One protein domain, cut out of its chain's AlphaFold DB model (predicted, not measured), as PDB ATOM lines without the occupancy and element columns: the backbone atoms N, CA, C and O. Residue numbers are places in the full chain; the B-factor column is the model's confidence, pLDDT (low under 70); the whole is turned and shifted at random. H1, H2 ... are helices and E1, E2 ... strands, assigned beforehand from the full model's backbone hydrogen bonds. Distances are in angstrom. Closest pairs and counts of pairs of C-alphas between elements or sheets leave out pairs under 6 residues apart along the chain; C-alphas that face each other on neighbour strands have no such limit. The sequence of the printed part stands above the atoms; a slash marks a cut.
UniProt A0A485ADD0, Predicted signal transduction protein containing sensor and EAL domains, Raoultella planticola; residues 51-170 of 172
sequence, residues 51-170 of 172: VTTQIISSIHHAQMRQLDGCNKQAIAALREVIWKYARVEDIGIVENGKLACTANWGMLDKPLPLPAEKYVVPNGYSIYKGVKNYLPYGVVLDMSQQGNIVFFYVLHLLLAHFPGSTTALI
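AT A GLANCE: This is residues 51 to 170 of the 172 residues of the protein "Predicted signal transduction protein containing sensor and EAL domains" of Raoultella planticola (UniProt A0A485ADD0). A six-stranded sheet, E3 E2 E1 E6 E5 E4, is strongly twisted and curled like a half-open barrel, and the helical hairpin H1 H2 packs on the outside of the curl. The link of residues 114 to 125 spans the open side from E3 to E4, and a tail after E6, of which residues 160 to 166 stick out, ends near the short H3. The printed part has 120 residues, in the order H1 H2 E1 E2 E3 E4 E5 E6 H3; the sheet is antiparallel and the class is mixed, helices and strands. The whole is compact, with a radius of gyration of the C-alphas of 13.8 A, and spans 42 by 26 by 26 A.

HOW THE PARTS SIT: H1, residues 51 to 63, and H2, residues 72 to 84, form a helical hairpin; they touch through residues 58 to 62 of H1 alone, closest at the C-alphas of Ser 58 and Val 81, 6.3 A, at a shallow tilt of 17 degrees, opposite ways. Each O i to N i+4 pair of H1 is within hydrogen-bond range, and 8 of 9 in H2. E1, residues 90 to 95, E2, residues 98 to 102, and E3, residues 106 to 113, form a meander, each strand the antiparallel neighbour of the one before. N 93 and O 101 are 2.9 A apart, and N 99 and O 112 are 2.7 A apart. E3 bends by 87 degrees at residue 109. E4, residues 126 to 131, E5, residues 141 to 146, and E6, residues 149 to 153, form a second meander, with N 128 and O 143 at 2.8 A and N 151 and O 144 at 2.8 A. E6 is the antiparallel neighbour of E1, with N 92 and O 150 at 2.8 A. The edge strands E3 and E4 are apart. H1 and H2 are on the same face, at heights over the sheet of 10.6 A and 8.7 A. H2 is over E2 and E1, with the C-alphas of Leu 78 and Ile 91 closest to E1 at 6.5 A. H3, residues 166 to 169, is not on the sheet and touches no helix; it is too short for an O i to N i+4 pair.

IN THESE COORDINATES: H1 begins at C-alpha 51, (134.099, -16.892, 155.386), and measures 18.7 A; H2 measures 19.0 A. E1 is 16.5 A, E2 11.6 A, E3 16.4 A, E4 13.1 A, E5 16.8 A and E6 13.6 A long. E6 ends at C-alpha 153, (143.932, -10.219, 155.173). H3, 5.8 A, ends at C-alpha 169, (143.116, -22.448, 163.946).

THE WHOLE: The C-alphas farthest apart, those of Lys 72 and Gly 164, are 42.1 A apart. The printed part has no cut. The links E3 to E4 and E6 to H3 are long. The mean pLDDT of the printed part is 77.6, and residues 51 to 59, 61 to 68 and 155 to 170 of the model are under 70.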
ATOM      1  N   VAL A  51     132.841 -17.642 155.535       61.81
ATOM      2  CA  VAL A  51     134.099 -16.892 155.386       61.81
ATOM      3  C   VAL A  51     135.291 -17.845 155.310       61.81
ATOM      4  O   VAL A  51     136.154 -17.695 154.444       61.81
ATOM      5  N   THR A  52     135.324 -18.856 156.175       61.12
ATOM      6  CA  THR A  52     136.374 -19.876 156.166       61.12
ATOM      7  C   THR A  52     136.373 -20.668 154.863       61.12
ATOM      8  O   THR A  52     137.416 -20.832 154.233       61.12
ATOM      9  N   THR A  53     135.206 -21.139 154.427       69.56
ATOM     10  CA  THR A  53     135.057 -21.938 153.205       69.56
ATOM     11  C   THR A  53     135.536 -21.162 151.985       69.56
ATOM     12  O   THR A  53     136.208 -21.723 151.115       69.56
ATOM     13  N   GLN A  54     135.253 -19.858 151.936       60.41
ATOM     14  CA  GLN A  54     135.773 -18.973 150.901       60.41
ATOM     15  C   GLN A  54     137.305 -18.901 150.938       60.41
ATOM     16  O   GLN A  54     137.945 -19.090 149.904       60.41
ATOM     17  N   ILE A  55     137.904 -18.716 152.116       62.50
ATOM     18  CA  ILE A  55     139.363 -18.662 152.277       62.50
ATOM     19  C   ILE A  55     140.015 -19.989 151.854       62.50
ATOM     20  O   ILE A  55     140.885 -19.974 150.983       62.50
ATOM     21  N   ILE A  56     139.561 -21.139 152.365       65.25
ATOM     22  CA  ILE A  56     140.103 -22.464 152.002       65.25
ATOM     23  C   ILE A  56     139.969 -22.716 150.497       65.25
ATOM     24  O   ILE A  56     140.922 -23.138 149.840       65.25
ATOM     25  N   SER A  57     138.799 -22.423 149.926       69.94
ATOM     26  CA  SER A  57     138.564 -22.614 148.494       69.94
ATOM     27  C   SER A  57     139.491 -21.735 147.652       69.94
ATOM     28  O   SER A  57     139.966 -22.179 146.608       69.94
ATOM     29  N   SER A  58     139.791 -20.512 148.109       61.72
ATOM     30  CA  SER A  58     140.733 -19.611 147.435       61.72
ATOM     31  C   SER A  58     142.143 -20.178 147.389       61.72
ATOM     32  O   SER A  58     142.788 -20.160 146.337       61.72
ATOM     33  N   ILE A  59     142.571 -20.764 148.505       62.38
ATOM     34  CA  ILE A  59     143.879 -21.387 148.654       62.38
ATOM     35  C   ILE A  59     143.980 -22.596 147.733       62.38
ATOM     36  O   ILE A  59     144.910 -22.688 146.930       62.38
ATOM     37  N   HIS A  60     142.979 -23.474 147.778       70.94
ATOM     38  CA  HIS A  60     142.947 -24.664 146.943       70.94
ATOM     39  C   HIS A  60     142.950 -24.312 145.447       70.94
ATOM     40  O   HIS A  60     143.730 -24.871 144.675       70.94
ATOM     41  N   HIS A  61     142.145 -23.331 145.025       67.00
ATOM     42  CA  HIS A  61     142.117 -22.885 143.631       67.00
ATOM     43  C   HIS A  61     143.443 -22.270 143.170       67.00
ATOM     44  O   HIS A  61     143.854 -22.513 142.036       67.00
ATOM     45  N   ALA A  62     144.117 -21.497 144.025       61.34
ATOM     46  CA  ALA A  62     145.430 -20.939 143.712       61.34
ATOM     47  C   ALA A  62     146.501 -22.035 143.590       61.34
ATOM     48  O   ALA A  62     147.310 -22.008 142.666       61.34
ATOM     49  N   GLN A  63     146.477 -23.036 144.470       65.88
ATOM     50  CA  GLN A  63     147.423 -24.154 144.448       65.88
ATOM     51  C   GLN A  63     147.237 -25.072 143.240       65.88
ATOM     52  O   GLN A  63     148.215 -25.483 142.619       65.88
ATOM     53  N   MET A  64     145.987 -25.341 142.853       67.31
ATOM     54  CA  MET A  64     145.662 -26.147 141.670       67.31
ATOM     55  C   MET A  64     146.186 -25.539 140.361       67.31
ATOM     56  O   MET A  64     146.292 -26.243 139.360       67.31
ATOM     57  N   ARG A  65     146.538 -24.246 140.353       64.69
ATOM     58  CA  ARG A  65     147.126 -23.565 139.193       64.69
ATOM     59  C   ARG A  65     148.618 -23.873 138.998       64.69
ATOM     60  O   ARG A  65     149.157 -23.416 137.998       64.69
ATOM     61  N   GLN A  66     149.259 -24.620 139.912       65.25
ATOM     62  CA  GLN A  66     150.674 -25.032 139.841       65.25
ATOM     63  C   GLN A  66     151.601 -23.863 139.476       65.25
ATOM     64  O   GLN A  66     152.296 -23.863 138.462       65.25
ATOM     65  N   LEU A  67     151.535 -22.802 140.282       69.81
ATOM     66  CA  LEU A  67     152.259 -21.566 140.015       69.81
ATOM     67  C   LEU A  67     153.744 -21.718 140.366       69.81
ATOM     68  O   LEU A  67     154.153 -21.497 141.509       69.81
ATOM     69  N   ASP A  68     154.540 -22.059 139.355       69.94
ATOM     70  CA  ASP A  68     156.001 -22.104 139.425       69.94
ATOM     71  C   ASP A  68     156.585 -20.692 139.283       69.94
ATOM     72  O   ASP A  68     157.038 -20.250 138.222       69.94
ATOM     73  N   GLY A  69     156.525 -19.967 140.396       81.75
ATOM     74  CA  GLY A  69     157.189 -18.687 140.574       81.75
ATOM     75  C   GLY A  69     156.475 -17.464 139.992       81.75
ATOM     76  O   GLY A  69     155.372 -17.522 139.443       81.75
ATOM     77  N   CYS A  70     157.116 -16.311 140.148       88.00
ATOM     78  CA  CYS A  70     156.570 -15.000 139.815       88.00
ATOM     79  C   CYS A  70     156.742 -14.637 138.338       88.00
ATOM     80  O   CYS A  70     157.552 -13.790 137.969       88.00
ATOM     81  N   ASN A  71     155.928 -15.243 137.477       89.94
ATOM     82  CA  ASN A  71     155.783 -14.824 136.084       89.94
ATOM     83  C   ASN A  71     154.454 -14.077 135.846       89.94
ATOM     84  O   ASN A  71     153.574 -14.008 136.709       89.94
ATOM     85  N   LYS A  72     154.299 -13.476 134.659       89.50
ATOM     86  CA  LYS A  72     153.111 -12.669 134.323       89.50
ATOM     87  C   LYS A  72     151.819 -13.492 134.365       89.50
ATOM     88  O   LYS A  72     150.784 -12.969 134.769       89.50
ATOM     89  N   GLN A  73     151.884 -14.759 133.962       88.31
ATOM     90  CA  GLN A  73     150.759 -15.688 133.957       88.31
ATOM     91  C   GLN A  73     150.341 -16.044 135.384       88.31
ATOM     92  O   GLN A  73     149.152 -16.038 135.687       88.31
ATOM     93  N   ALA A  74     151.307 -16.267 136.276       87.12
ATOM     94  CA  ALA A  74     151.061 -16.523 137.684       87.12
ATOM     95  C   ALA A  74     150.396 -15.321 138.355       87.12
ATOM     96  O   ALA A  74     149.359 -15.477 138.985       87.12
ATOM     97  N   ILE A  75     150.907 -14.107 138.136       91.56
ATOM     98  CA  ILE A  75     150.288 -12.880 138.664       91.56
ATOM     99  C   ILE A  75     148.854 -12.713 138.137       91.56
ATOM    100  O   ILE A  75     147.958 -12.364 138.902       91.56
ATOM    101  N   ALA A  76     148.610 -12.985 136.851       90.25
ATOM    102  CA  ALA A  76     147.260 -12.946 136.288       90.25
ATOM    103  C   ALA A  76     146.336 -13.985 136.946       90.25
ATOM    104  O   ALA A  76     145.223 -13.649 137.342       90.25
ATOM    105  N   ALA A  77     146.822 -15.210 137.150       87.56
ATOM    106  CA  ALA A  77     146.083 -16.253 137.849       87.56
ATOM    107  C   ALA A  77     145.776 -15.873 139.307       87.56
ATOM    108  O   ALA A  77     144.667 -16.127 139.769       87.56
ATOM    109  N   LEU A  78     146.713 -15.235 140.019       89.44
ATOM    110  CA  LEU A  78     146.475 -14.721 141.369       89.44
ATOM    111  C   LEU A  78     145.394 -13.632 141.375       89.44
ATOM    112  O   LEU A  78     144.552 -13.623 142.268       89.44
ATOM    113  N   ARG A  79     145.370 -12.742 140.372       91.88
ATOM    114  CA  ARG A  79     144.345 -11.686 140.259       91.88
ATOM    115  C   ARG A  79     142.948 -12.265 140.103       91.88
ATOM    116  O   ARG A  79     142.031 -11.812 140.779       91.88
ATOM    117  N   GLU A  80     142.801 -13.297 139.274       87.19
ATOM    118  CA  GLU A  80     141.526 -14.009 139.143       87.19
ATOM    119  C   GLU A  80     141.060 -14.609 140.473       87.19
ATOM    120  O   GLU A  80     139.865 -14.602 140.765       87.19
ATOM    121  N   VAL A  81     141.994 -15.119 141.285       82.56
ATOM    122  CA  VAL A  81     141.669 -15.637 142.616       82.56
ATOM    123  C   VAL A  81     141.211 -14.489 143.514       82.56
ATOM    124  O   VAL A  81     140.106 -14.569 144.036       82.56
ATOM    125  N   ILE A  82     141.970 -13.398 143.648       85.50
ATOM    126  CA  ILE A  82     141.574 -12.270 144.519       85.50
ATOM    127  C   ILE A  82     140.203 -11.711 144.156       85.50
ATOM    128  O   ILE A  82     139.389 -11.469 145.041       85.50
ATOM    129  N   TRP A  83     139.905 -11.553 142.865       80.94
ATOM    130  CA  TRP A  83     138.601 -11.046 142.428       80.94
ATOM    131  C   TRP A  83     137.429 -11.913 142.885       80.94
ATOM    132  O   TRP A  83     136.320 -11.408 143.046       80.94
ATOM    133  N   LYS A  84     137.663 -13.208 143.114       77.50
ATOM    134  CA  LYS A  84     136.653 -14.140 143.612       77.50
ATOM    135  C   LYS A  84     136.468 -14.064 145.133       77.50
ATOM    136  O   LYS A  84     135.429 -14.501 145.623       77.50
ATOM    137  N   TYR A  85     137.427 -13.515 145.884       76.50
ATOM    138  CA  TYR A  85     137.453 -13.580 147.348       76.50
ATOM    139  C   TYR A  85     137.632 -12.201 147.987       76.50
ATOM    140  O   TYR A  85     138.734 -11.787 148.330       76.50
ATOM    141  N   ALA A  86     136.509 -11.526 148.238       73.12
ATOM    142  CA  ALA A  86     136.460 -10.152 148.752       73.12
ATOM    143  C   ALA A  86     137.090  -9.936 150.145       73.12
ATOM    144  O   ALA A  86     137.257  -8.797 150.568       73.12
ATOM    145  N   ARG A  87     137.398 -11.008 150.888       72.62
ATOM    146  CA  ARG A  87     138.018 -10.947 152.228       72.62
ATOM    147  C   ARG A  87     139.540 -11.082 152.198       72.62
ATOM    148  O   ARG A  87     140.172 -10.999 153.249       72.62
ATOM    149  N   VAL A  88     140.112 -11.312 151.020       81.50
ATOM    150  CA  VAL A  88     141.554 -11.397 150.812       81.50
ATOM    151  C   VAL A  88     142.028 -10.065 150.242       81.50
ATOM    152  O   VAL A  88     141.609  -9.660 149.164       81.50
ATOM    153  N   GLU A  89     142.899  -9.388 150.982       87.44
ATOM    154  CA  GLU A  89     143.428  -8.069 150.617       87.44
ATOM    155  C   GLU A  89     144.493  -8.176 149.525       87.44
ATOM    156  O   GLU A  89     144.571  -7.342 148.624       87.44
ATOM    157  N   ASP A  90     145.336  -9.209 149.603       91.00
ATOM    158  CA  ASP A  90     146.309  -9.539 148.565       91.00
ATOM    159  C   ASP A  90     146.700 -11.027 148.621       91.00
ATOM    160  O   ASP A  90     146.520 -11.701 149.638       91.00
ATOM    161  N   ILE A  91     147.278 -11.544 147.540       91.19
ATOM    162  CA  ILE A  91     147.852 -12.892 147.445       91.19
ATOM    163  C   ILE A  91     149.190 -12.761 146.746       91.19
ATOM    164  O   ILE A  91     149.300 -12.067 145.737       91.19
ATOM    165  N   GLY A  92     150.203 -13.448 147.249       92.62
ATOM    166  CA  GLY A  92     151.532 -13.434 146.672       92.62
ATOM    167  C   GLY A  92     152.210 -14.785 146.628       92.62
ATOM    168  O   GLY A  92     151.730 -15.777 147.177       92.62
ATOM    169  N   ILE A  93     153.355 -14.790 145.955       93.50
ATOM    170  CA  ILE A  93     154.244 -15.940 145.851       93.50
ATOM    171  C   ILE A  93     155.537 -15.625 146.598       93.50
ATOM    172  O   ILE A  93     156.113 -14.538 146.488       93.50
ATOM    173  N   VAL A  94     155.979 -16.606 147.369       93.19
ATOM    174  CA  VAL A  94     157.216 -16.625 148.132       93.19
ATOM    175  C   VAL A  94     158.237 -17.454 147.366       93.19
ATOM    176  O   VAL A  94     158.025 -18.634 147.101       93.19
ATOM    177  N   GLU A  95     159.385 -16.856 147.081       92.56
ATOM    178  CA  GLU A  95     160.541 -17.524 146.492       92.56
ATOM    179  C   GLU A  95     161.751 -17.315 147.398       92.56
ATOM    180  O   GLU A  95     162.022 -16.204 147.855       92.56
ATOM    181  N   ASN A  96     162.495 -18.387 147.686       89.88
ATOM    182  CA  ASN A  96     163.701 -18.324 148.525       89.88
ATOM    183  C   ASN A  96     163.469 -17.641 149.894       89.88
ATOM    184  O   ASN A  96     164.318 -16.894 150.383       89.88
ATOM    185  N   GLY A  97     162.294 -17.861 150.499       89.81
ATOM    186  CA  GLY A  97     161.910 -17.276 151.792       89.81
ATOM    187  C   GLY A  97     161.547 -15.786 151.752       89.81
ATOM    188  O   GLY A  97     161.431 -15.157 152.806       89.81
ATOM    189  N   LYS A  98     161.376 -15.211 150.556       93.75
ATOM    190  CA  LYS A  98     161.004 -13.810 150.353       93.75
ATOM    191  C   LYS A  98     159.738 -13.711 149.514       93.75
ATOM    192  O   LYS A  98     159.584 -14.439 148.542       93.75
ATOM    193  N   LEU A  99     158.853 -12.786 149.858       93.69
ATOM    194  CA  LEU A  99     157.734 -12.383 149.020       93.69
ATOM    195  C   LEU A  99     158.282 -11.768 147.729       93.69
ATOM    196  O   LEU A  99     158.916 -10.715 147.774       93.69
ATOM    197  N   ALA A 100     158.063 -12.440 146.603       93.75
ATOM    198  CA  ALA A 100     158.614 -12.063 145.306       93.75
ATOM    199  C   ALA A 100     157.615 -11.258 144.461       93.75
ATOM    200  O   ALA A 100     157.995 -10.290 143.803       93.75
ATOM    201  N   CYS A 101     156.332 -11.613 144.505       93.50
ATOM    202  CA  CYS A 101     155.269 -10.893 143.810       93.50
ATOM    203  C   CYS A 101     153.939 -11.005 144.546       93.50
ATOM    204  O   CYS A 101     153.729 -11.941 145.320       93.50
ATOM    205  N   THR A 102     153.032 -10.078 144.249       93.50
ATOM    206  CA  THR A 102     151.623 -10.160 144.641       93.50
ATOM    207  C   THR A 102     150.700  -9.958 143.445       93.50
ATOM    208  O   THR A 102     151.128  -9.521 142.373       93.50
ATOM    209  N   ALA A 103     149.422 -10.287 143.593       92.44
ATOM    210  CA  ALA A 103     148.446 -10.094 142.534       92.44
ATOM    211  C   ALA A 103     148.214  -8.599 142.271       92.44
ATOM    212  O   ALA A 103     148.194  -8.170 141.111       92.44
ATOM    213  N   ASN A 104     148.079  -7.796 143.331       90.81
ATOM    214  CA  ASN A 104     147.808  -6.366 143.195       90.81
ATOM    215  C   ASN A 104     149.031  -5.589 142.696       90.81
ATOM    216  O   ASN A 104     148.885  -4.695 141.863       90.81
ATOM    217  N   TRP A 105     150.234  -5.965 143.133       90.94
ATOM    218  CA  TRP A 105     151.458  -5.202 142.860       90.94
ATOM    219  C   TRP A 105     152.356  -5.821 141.790       90.94
ATOM    220  O   TRP A 105     153.277  -5.172 141.305       90.94
ATOM    221  N   GLY A 106     152.068  -7.047 141.354       92.06
ATOM    222  CA  GLY A 106     152.929  -7.771 140.430       92.06
ATOM    223  C   GLY A 106     154.267  -8.127 141.075       92.06
ATOM    224  O   GLY A 106     154.329  -8.391 142.273       92.06
ATOM    225  N   MET A 107     155.337  -8.177 140.277       93.31
ATOM    226  CA  MET A 107     156.687  -8.420 140.796       93.31
ATOM    227  C   MET A 107     157.145  -7.251 141.664       93.31
ATOM    228  O   MET A 107     157.064  -6.100 141.243       93.31
ATOM    229  N   LEU A 108     157.645  -7.556 142.859       90.56
ATOM    230  CA  LEU A 108     158.191  -6.551 143.759       90.56
ATOM    231  C   LEU A 108     159.631  -6.229 143.354       90.56
ATOM    232  O   LEU A 108     160.467  -7.127 143.269       90.56
ATOM    233  N   ASP A 109     159.944  -4.940 143.194       86.69
ATOM    234  CA  ASP A 109     161.303  -4.473 142.867       86.69
ATOM    235  C   ASP A 109     162.351  -4.954 143.883       86.69
ATOM    236  O   ASP A 109     163.521  -5.169 143.560       86.69
ATOM    237  N   LYS A 110     161.930  -5.118 145.143       88.56
ATOM    238  CA  LYS A 110     162.736  -5.674 146.230       88.56
ATOM    239  C   LYS A 110     161.934  -6.764 146.938       88.56
ATOM    240  O   LYS A 110     161.020  -6.423 147.690       88.56
ATOM    241  N   PRO A 111     162.281  -8.052 146.751       89.81
ATOM    242  CA  PRO A 111     161.622  -9.135 147.464       89.81
ATOM    243  C   PRO A 111     161.745  -8.969 148.980       89.81
ATOM    244  O   PRO A 111     162.846  -8.763 149.503       89.81
ATOM    245  N   LEU A 112     160.622  -9.072 149.686       91.69
ATOM    246  CA  LEU A 112     160.553  -8.822 151.127       91.69
ATOM    247  C   LEU A 112     160.755 -10.130 151.901       91.69
ATOM    248  O   LEU A 112     160.020 -11.083 151.651       91.69
ATOM    249  N   PRO A 113     161.721 -10.231 152.831       93.44
ATOM    250  CA  PRO A 113     161.880 -11.436 153.644       93.44
ATOM    251  C   PRO A 113     160.639 -11.661 154.499       93.44
ATOM    252  O   PRO A 113     160.099 -10.696 155.024       93.44
ATOM    253  N   LEU A 114     160.208 -12.914 154.655       92.00
ATOM    254  CA  LEU A 114     159.117 -13.237 155.572       92.00
ATOM    255  C   LEU A 114     159.530 -13.003 157.040       92.00
ATOM    256  O   LEU A 114     160.716 -13.127 157.365       92.00
ATOM    257  N   PRO A 115     158.580 -12.709 157.950       91.31
ATOM    258  CA  PRO A 115     158.885 -12.557 159.367       91.31
ATOM    259  C   PRO A 115     159.444 -13.860 159.950       91.31
ATOM    260  O   PRO A 115     159.056 -14.955 159.543       91.31
ATOM    261  N   ALA A 116     160.342 -13.748 160.927       87.69
ATOM    262  CA  ALA A 116     160.891 -14.922 161.605       87.69
ATOM    263  C   ALA A 116     159.861 -15.576 162.542       87.69
ATOM    264  O   ALA A 116     159.783 -16.800 162.631       87.69
ATOM    265  N   GLU A 117     159.065 -14.754 163.230       88.75
ATOM    266  CA  GLU A 117     158.019 -15.223 164.131       88.75
ATOM    267  C   GLU A 117     156.797 -15.670 163.330       88.75
ATOM    268  O   GLU A 117     156.184 -14.889 162.600       88.75
ATOM    269  N   LYS A 118     156.459 -16.952 163.468       88.94
ATOM    270  CA  LYS A 118     155.312 -17.565 162.809       88.94
ATOM    271  C   LYS A 118     154.705 -18.647 163.679       88.94
ATOM    272  O   LYS A 118     155.418 -19.383 164.359       88.94
ATOM    273  N   TYR A 119     153.389 -18.778 163.602       86.25
ATOM    274  CA  TYR A 119     152.671 -19.900 164.181       86.25
ATOM    275  C   TYR A 119     152.444 -20.960 163.105       86.25
ATOM    276  O   TYR A 119     151.816 -20.674 162.088       86.25
ATOM    277  N   VAL A 120     152.970 -22.168 163.305       86.38
ATOM    278  CA  VAL A 120     152.783 -23.278 162.363       86.38
ATOM    279  C   VAL A 120     151.654 -24.168 162.860       86.38
ATOM    280  O   VAL A 120     151.705 -24.668 163.983       86.38
ATOM    281  N   VAL A 121     150.646 -24.369 162.018       81.12
ATOM    282  CA  VAL A 121     149.529 -25.280 162.286       81.12
ATOM    283  C   VAL A 121     149.798 -26.691 161.750       81.12
ATOM    284  O   VAL A 121     150.551 -26.845 160.786       81.12
ATOM    285  N   PRO A 122     149.178 -27.736 162.338       77.94
ATOM    286  CA  PRO A 122     149.402 -29.137 161.946       77.94
ATOM    287  C   PRO A 122     149.125 -29.466 160.469       77.94
ATOM    288  O   PRO A 122     149.716 -30.385 159.914       77.94
ATOM    289  N   ASN A 123     148.240 -28.710 159.828       71.69
ATOM    290  CA  ASN A 123     147.861 -28.782 158.407       71.69
ATOM    291  C   ASN A 123     148.903 -28.168 157.432       71.69
ATOM    292  O   ASN A 123     148.686 -28.156 156.220       71.69
ATOM    293  N   GLY A 124     150.017 -27.629 157.944       77.94
ATOM    294  CA  GLY A 124     151.104 -27.069 157.140       77.94
ATOM    295  C   GLY A 124     151.004 -25.575 156.810       77.94
ATOM    296  O   GLY A 124     151.874 -25.083 156.087       77.94
ATOM    297  N   TYR A 125     150.022 -24.828 157.334       82.19
ATOM    298  CA  TYR A 125     150.040 -23.365 157.207       82.19
ATOM    299  C   TYR A 125     151.005 -22.713 158.207       82.19
ATOM    300  O   TYR A 125     151.184 -23.153 159.343       82.19
ATOM    301  N   SER A 126     151.626 -21.617 157.780       89.81
ATOM    302  CA  SER A 126     152.376 -20.695 158.635       89.81
ATOM    303  C   SER A 126     151.626 -19.371 158.732       89.81
ATOM    304  O   SER A 126     151.382 -18.732 157.713       89.81
ATOM    305  N   ILE A 127     151.277 -18.953 159.945       88.19
ATOM    306  CA  ILE A 127     150.510 -17.736 160.213       88.19
ATOM    307  C   ILE A 127     151.425 -16.670 160.808       88.19
ATOM    308  O   ILE A 127     152.160 -16.922 161.766       88.19
ATOM    309  N   TYR A 128     151.329 -15.466 160.260       89.94
ATOM    310  CA  TYR A 128     152.075 -14.280 160.647       89.94
ATOM    311  C   TYR A 128     151.083 -13.208 161.080       89.94
ATOM    312  O   TYR A 128     150.257 -12.772 160.281       89.94
ATOM    313  N   LYS A 129     151.141 -12.787 162.343       88.06
ATOM    314  CA  LYS A 129     150.197 -11.804 162.882       88.06
ATOM    315  C   LYS A 129     150.765 -10.394 162.841       88.06
ATOM    316  O   LYS A 129     151.931 -10.190 163.173       88.06
ATOM    317  N   GLY A 130     149.919  -9.427 162.506       86.81
ATOM    318  CA  GLY A 130     150.208  -8.004 162.642       86.81
ATOM    319  C   GLY A 130     151.430  -7.534 161.856       86.81
ATOM    320  O   GLY A 130     152.181  -6.677 162.333       86.81
ATOM    321  N   VAL A 131     151.652  -8.093 160.666       87.94
ATOM    322  CA  VAL A 131     152.740  -7.666 159.794       87.94
ATOM    323  C   VAL A 131     152.528  -6.235 159.323       87.94
ATOM    324  O   VAL A 131     151.407  -5.787 159.076       87.94
ATOM    325  N   LYS A 132     153.632  -5.504 159.192       88.56
ATOM    326  CA  LYS A 132     153.649  -4.108 158.752       88.56
ATOM    327  C   LYS A 132     154.571  -3.968 157.555       88.56
ATOM    328  O   LYS A 132     155.564  -4.685 157.465       88.56
ATOM    329  N   ASN A 133     154.272  -3.012 156.682       86.12
ATOM    330  CA  ASN A 133     155.115  -2.642 155.538       86.12
ATOM    331  C   ASN A 133     155.314  -3.745 154.478       86.12
ATOM    332  O   ASN A 133     156.262  -3.670 153.703       86.12
ATOM    333  N   TYR A 134     154.437  -4.753 154.424       86.06
ATOM    334  CA  TYR A 134     154.439  -5.734 153.326       86.06
ATOM    335  C   TYR A 134     153.664  -5.250 152.105       86.06
ATOM    336  O   TYR A 134     153.975  -5.648 150.987       86.06
ATOM    337  N   LEU A 135     152.692  -4.363 152.319       80.06
ATOM    338  CA  LEU A 135     151.953  -3.687 151.264       80.06
ATOM    339  C   LEU A 135     152.238  -2.175 151.322       80.06
ATOM    340  O   LEU A 135     152.416  -1.622 152.413       80.06
ATOM    341  N   PRO A 136     152.282  -1.485 150.170       72.19
ATOM    342  CA  PRO A 136     152.800  -0.116 150.066       72.19
ATOM    343  C   PRO A 136     151.902   0.959 150.695       72.19
ATOM    344  O   PRO A 136     152.335   2.094 150.855       72.19
ATOM    345  N   TYR A 137     150.672   0.620 151.084       74.25
ATOM    346  CA  TYR A 137     149.719   1.544 151.703       74.25
ATOM    347  C   TYR A 137     149.741   1.521 153.246       74.25
ATOM    348  O   TYR A 137     148.874   2.105 153.888       74.25
ATOM    349  N   GLY A 138     150.757   0.892 153.856       71.12
ATOM    350  CA  GLY A 138     151.101   1.110 155.269       71.12
ATOM    351  C   GLY A 138     150.117   0.532 156.292       71.12
ATOM    352  O   GLY A 138     150.069   0.996 157.430       71.12
ATOM    353  N   VAL A 139     149.337  -0.476 155.908       81.31
ATOM    354  CA  VAL A 139     148.376  -1.149 156.793       81.31
ATOM    355  C   VAL A 139     149.019  -2.268 157.609       81.31
ATOM    356  O   VAL A 139     150.025  -2.863 157.213       81.31
ATOM    357  N   VAL A 140     148.410  -2.557 158.761       85.56
ATOM    358  CA  VAL A 140     148.723  -3.736 159.572       85.56
ATOM    359  C   VAL A 140     147.816  -4.873 159.121       85.56
ATOM    360  O   VAL A 140     146.595  -4.725 159.140       85.56
ATOM    361  N   LEU A 141     148.411  -5.987 158.715       86.94
ATOM    362  CA  LEU A 141     147.706  -7.142 158.162       86.94
ATOM    363  C   LEU A 141     148.157  -8.419 158.852       86.94
ATOM    364  O   LEU A 141     149.243  -8.475 159.421       86.94
ATOM    365  N   ASP A 142     147.347  -9.458 158.743       88.69
ATOM    366  CA  ASP A 142     147.790 -10.817 159.011       88.69
ATOM    367  C   ASP A 142     148.146 -11.495 157.684       88.69
ATOM    368  O   ASP A 142     147.610 -11.147 156.625       88.69
ATOM    369  N   MET A 143     149.065 -12.461 157.741       90.19
ATOM    370  CA  MET A 143     149.406 -13.301 156.598       90.19
ATOM    371  C   MET A 143     149.278 -14.779 156.939       90.19
ATOM    372  O   MET A 143     149.667 -15.204 158.027       90.19
ATOM    373  N   SER A 144     148.837 -15.577 155.973       89.50
ATOM    374  CA  SER A 144     148.921 -17.039 156.030       89.50
ATOM    375  C   SER A 144     149.661 -17.570 154.814       89.50
ATOM    376  O   SER A 144     149.331 -17.217 153.687       89.50
ATOM    377  N   GLN A 145     150.655 -18.424 155.035       90.06
ATOM    378  CA  GLN A 145     151.453 -19.059 153.992       90.06
ATOM    379  C   GLN A 145     151.188 -20.562 153.957       90.06
ATOM    380  O   GLN A 145     151.210 -21.215 155.000       90.06
ATOM    381  N   GLN A 146     151.057 -21.117 152.754       86.31
ATOM    382  CA  GLN A 146     151.112 -22.557 152.510       86.31
ATOM    383  C   GLN A 146     151.962 -22.840 151.271       86.31
ATOM    384  O   GLN A 146     151.698 -22.314 150.189       86.31
ATOM    385  N   GLY A 147     152.999 -23.666 151.421       87.75
ATOM    386  CA  GLY A 147     153.980 -23.876 150.355       87.75
ATOM    387  C   GLY A 147     154.635 -22.553 149.940       87.75
ATOM    388  O   GLY A 147     155.196 -21.843 150.778       87.75
ATOM    389  N   ASN A 148     154.550 -22.215 148.656       90.25
ATOM    390  CA  ASN A 148     155.056 -20.963 148.095       90.25
ATOM    391  C   ASN A 148     153.995 -19.854 147.990       90.25
ATOM    392  O   ASN A 148     154.333 -18.781 147.512       90.25
ATOM    393  N   ILE A 149     152.744 -20.059 148.407       90.06
ATOM    394  CA  ILE A 149     151.693 -19.032 148.316       90.06
ATOM    395  C   ILE A 149     151.478 -18.382 149.684       90.06
ATOM    396  O   ILE A 149     151.494 -19.065 150.709       90.06
ATOM    397  N   VAL A 150     151.254 -17.069 149.700       91.69
ATOM    398  CA  VAL A 150     150.916 -16.294 150.898       91.69
ATOM    399  C   VAL A 150     149.694 -15.412 150.659       91.69
ATOM    400  O   VAL A 150     149.563 -14.791 149.610       91.69
ATOM    401  N   PHE A 151     148.802 -15.358 151.638       89.56
ATOM    402  CA  PHE A 151     147.557 -14.591 151.628       89.56
ATOM    403  C   PHE A 151     147.646 -13.475 152.655       89.56
ATOM    404  O   PHE A 151     148.130 -13.717 153.758       89.56
ATOM    405  N   PHE A 152     147.145 -12.292 152.313       90.19
ATOM    406  CA  PHE A 152     147.064 -11.120 153.179       90.19
ATOM    407  C   PHE A 152     145.605 -10.814 153.490       90.19
ATOM    408  O   PHE A 152     144.768 -10.796 152.586       90.19
ATOM    409  N   TYR A 153     145.292 -10.552 154.753       85.69
ATOM    410  CA  TYR A 153     143.932 -10.219 155.173       85.69
ATOM    411  C   TYR A 153     143.929  -9.354 156.435       85.69
ATOM    412  O   TYR A 153     144.807  -9.466 157.295       85.69
ATOM    413  N   VAL A 154     142.917  -8.493 156.570       81.38
ATOM    414  CA  VAL A 154     142.652  -7.781 157.827       81.38
ATOM    415  C   VAL A 154     141.769  -8.664 158.702       81.38
ATOM    416  O   VAL A 154     140.567  -8.805 158.470       81.38
ATOM    417  N   LEU A 155     142.333  -9.234 159.764       67.19
ATOM    418  CA  LEU A 155     141.557  -9.982 160.749       67.19
ATOM    419  C   LEU A 155     140.860  -9.027 161.739       67.19
ATOM    420  O   LEU A 155     141.173  -9.007 162.924       67.19
ATOM    421  N   HIS A 156     139.908  -8.208 161.273       49.38
ATOM    422  CA  HIS A 156     139.221  -7.235 162.143       49.38
ATOM    423  C   HIS A 156     138.139  -7.852 163.056       49.38
ATOM    424  O   HIS A 156     137.591  -7.156 163.901       49.38
ATOM    425  N   LEU A 157     137.809  -9.147 162.924       40.28
ATOM    426  CA  LEU A 157     136.602  -9.714 163.555       40.28
ATOM    427  C   LEU A 157     136.766 -11.036 164.322       40.28
ATOM    428  O   LEU A 157     135.857 -11.404 165.057       40.28
ATOM    429  N   LEU A 158     137.894 -11.742 164.223       39.34
ATOM    430  CA  LEU A 158     137.993 -13.105 164.780       39.34
ATOM    431  C   LEU A 158     138.599 -13.191 166.191       39.34
ATOM    432  O   LEU A 158     138.372 -14.178 166.882       39.34
ATOM    433  N   LEU A 159     139.318 -12.163 166.659       40.09
ATOM    434  CA  LEU A 159     139.919 -12.161 168.007       40.09
ATOM    435  C   LEU A 159     139.162 -11.302 169.026       40.09
ATOM    436  O   LEU A 159     139.303 -11.529 170.225       40.09
ATOM    437  N   ALA A 160     138.338 -10.348 168.581       38.16
ATOM    438  CA  ALA A 160     137.599  -9.467 169.487       38.16
ATOM    439  C   ALA A 160     136.473 -10.192 170.250       38.16
ATOM    440  O   ALA A 160     136.086  -9.740 171.324       38.16
ATOM    441  N   HIS A 161     135.963 -11.314 169.725       36.41
ATOM    442  CA  HIS A 161     134.842 -12.043 170.332       36.41
ATOM    443  C   HIS A 161     135.238 -13.345 171.050       36.41
ATOM    444  O   HIS A 161     134.416 -13.922 171.754       36.41
ATOM    445  N   PHE A 162     136.490 -13.801 170.921       35.94
ATOM    446  CA  PHE A 162     136.959 -15.050 171.531       35.94
ATOM    447  C   PHE A 162     138.386 -14.917 172.092       35.94
ATOM    448  O   PHE A 162     139.346 -15.406 171.487       35.94
ATOM    449  N   PRO A 163     138.559 -14.285 173.270       35.19
ATOM    450  CA  PRO A 163     139.840 -14.253 173.956       35.19
ATOM    451  C   PRO A 163     140.076 -15.634 174.583       35.19
ATOM    452  O   PRO A 163     139.671 -15.898 175.708       35.19
ATOM    453  N   GLY A 164     140.680 -16.549 173.823       39.03
ATOM    454  CA  GLY A 164     141.083 -17.872 174.320       39.03
ATOM    455  C   GLY A 164     140.639 -19.069 173.485       39.03
ATOM    456  O   GLY A 164     140.943 -20.197 173.861       39.03
ATOM    457  N   SER A 165     139.960 -18.864 172.355       33.62
ATOM    458  CA  SER A 165     139.485 -19.985 171.544       33.62
ATOM    459  C   SER A 165     140.490 -20.346 170.450       33.62
ATOM    460  O   SER A 165     140.625 -19.659 169.438       33.62
ATOM    461  N   THR A 166     141.177 -21.472 170.639       37.97
ATOM    462  CA  THR A 166     141.990 -22.182 169.633       37.97
ATOM    463  C   THR A 166     141.208 -22.559 168.367       37.97
ATOM    464  O   THR A 166     141.807 -22.986 167.387       37.97
ATOM    465  N   THR A 167     139.888 -22.360 168.336       36.38
ATOM    466  CA  THR A 167     139.005 -22.693 167.207       36.38
ATOM    467  C   THR A 167     139.290 -21.911 165.930       36.38
ATOM    468  O   THR A 167     139.030 -22.432 164.854       36.38
ATOM    469  N   ALA A 168     139.881 -20.713 166.005       39.00
ATOM    470  CA  ALA A 168     140.258 -19.967 164.799       39.00
ATOM    471  C   ALA A 168     141.378 -20.656 163.985       39.00
ATOM    472  O   ALA A 168     141.579 -20.330 162.822       39.00
ATOM    473  N   LEU A 169     142.087 -21.620 164.587       40.50
ATOM    474  CA  LEU A 169     143.116 -22.448 163.946       40.50
ATOM    475  C   LEU A 169     142.591 -23.800 163.451       40.50
ATOM    476  O   LEU A 169     143.334 -24.518 162.798       40.50
ATOM    477  N   ILE A 170     141.347 -24.161 163.782       39.50
ATOM    478  CA  ILE A 170     140.723 -25.437 163.378       39.50
ATOM    479  C   ILE A 170     140.165 -25.353 161.947       39.50
ATOM    480  O   ILE A 170     139.893 -26.366 161.312       39.50
TER     481      ILE A 170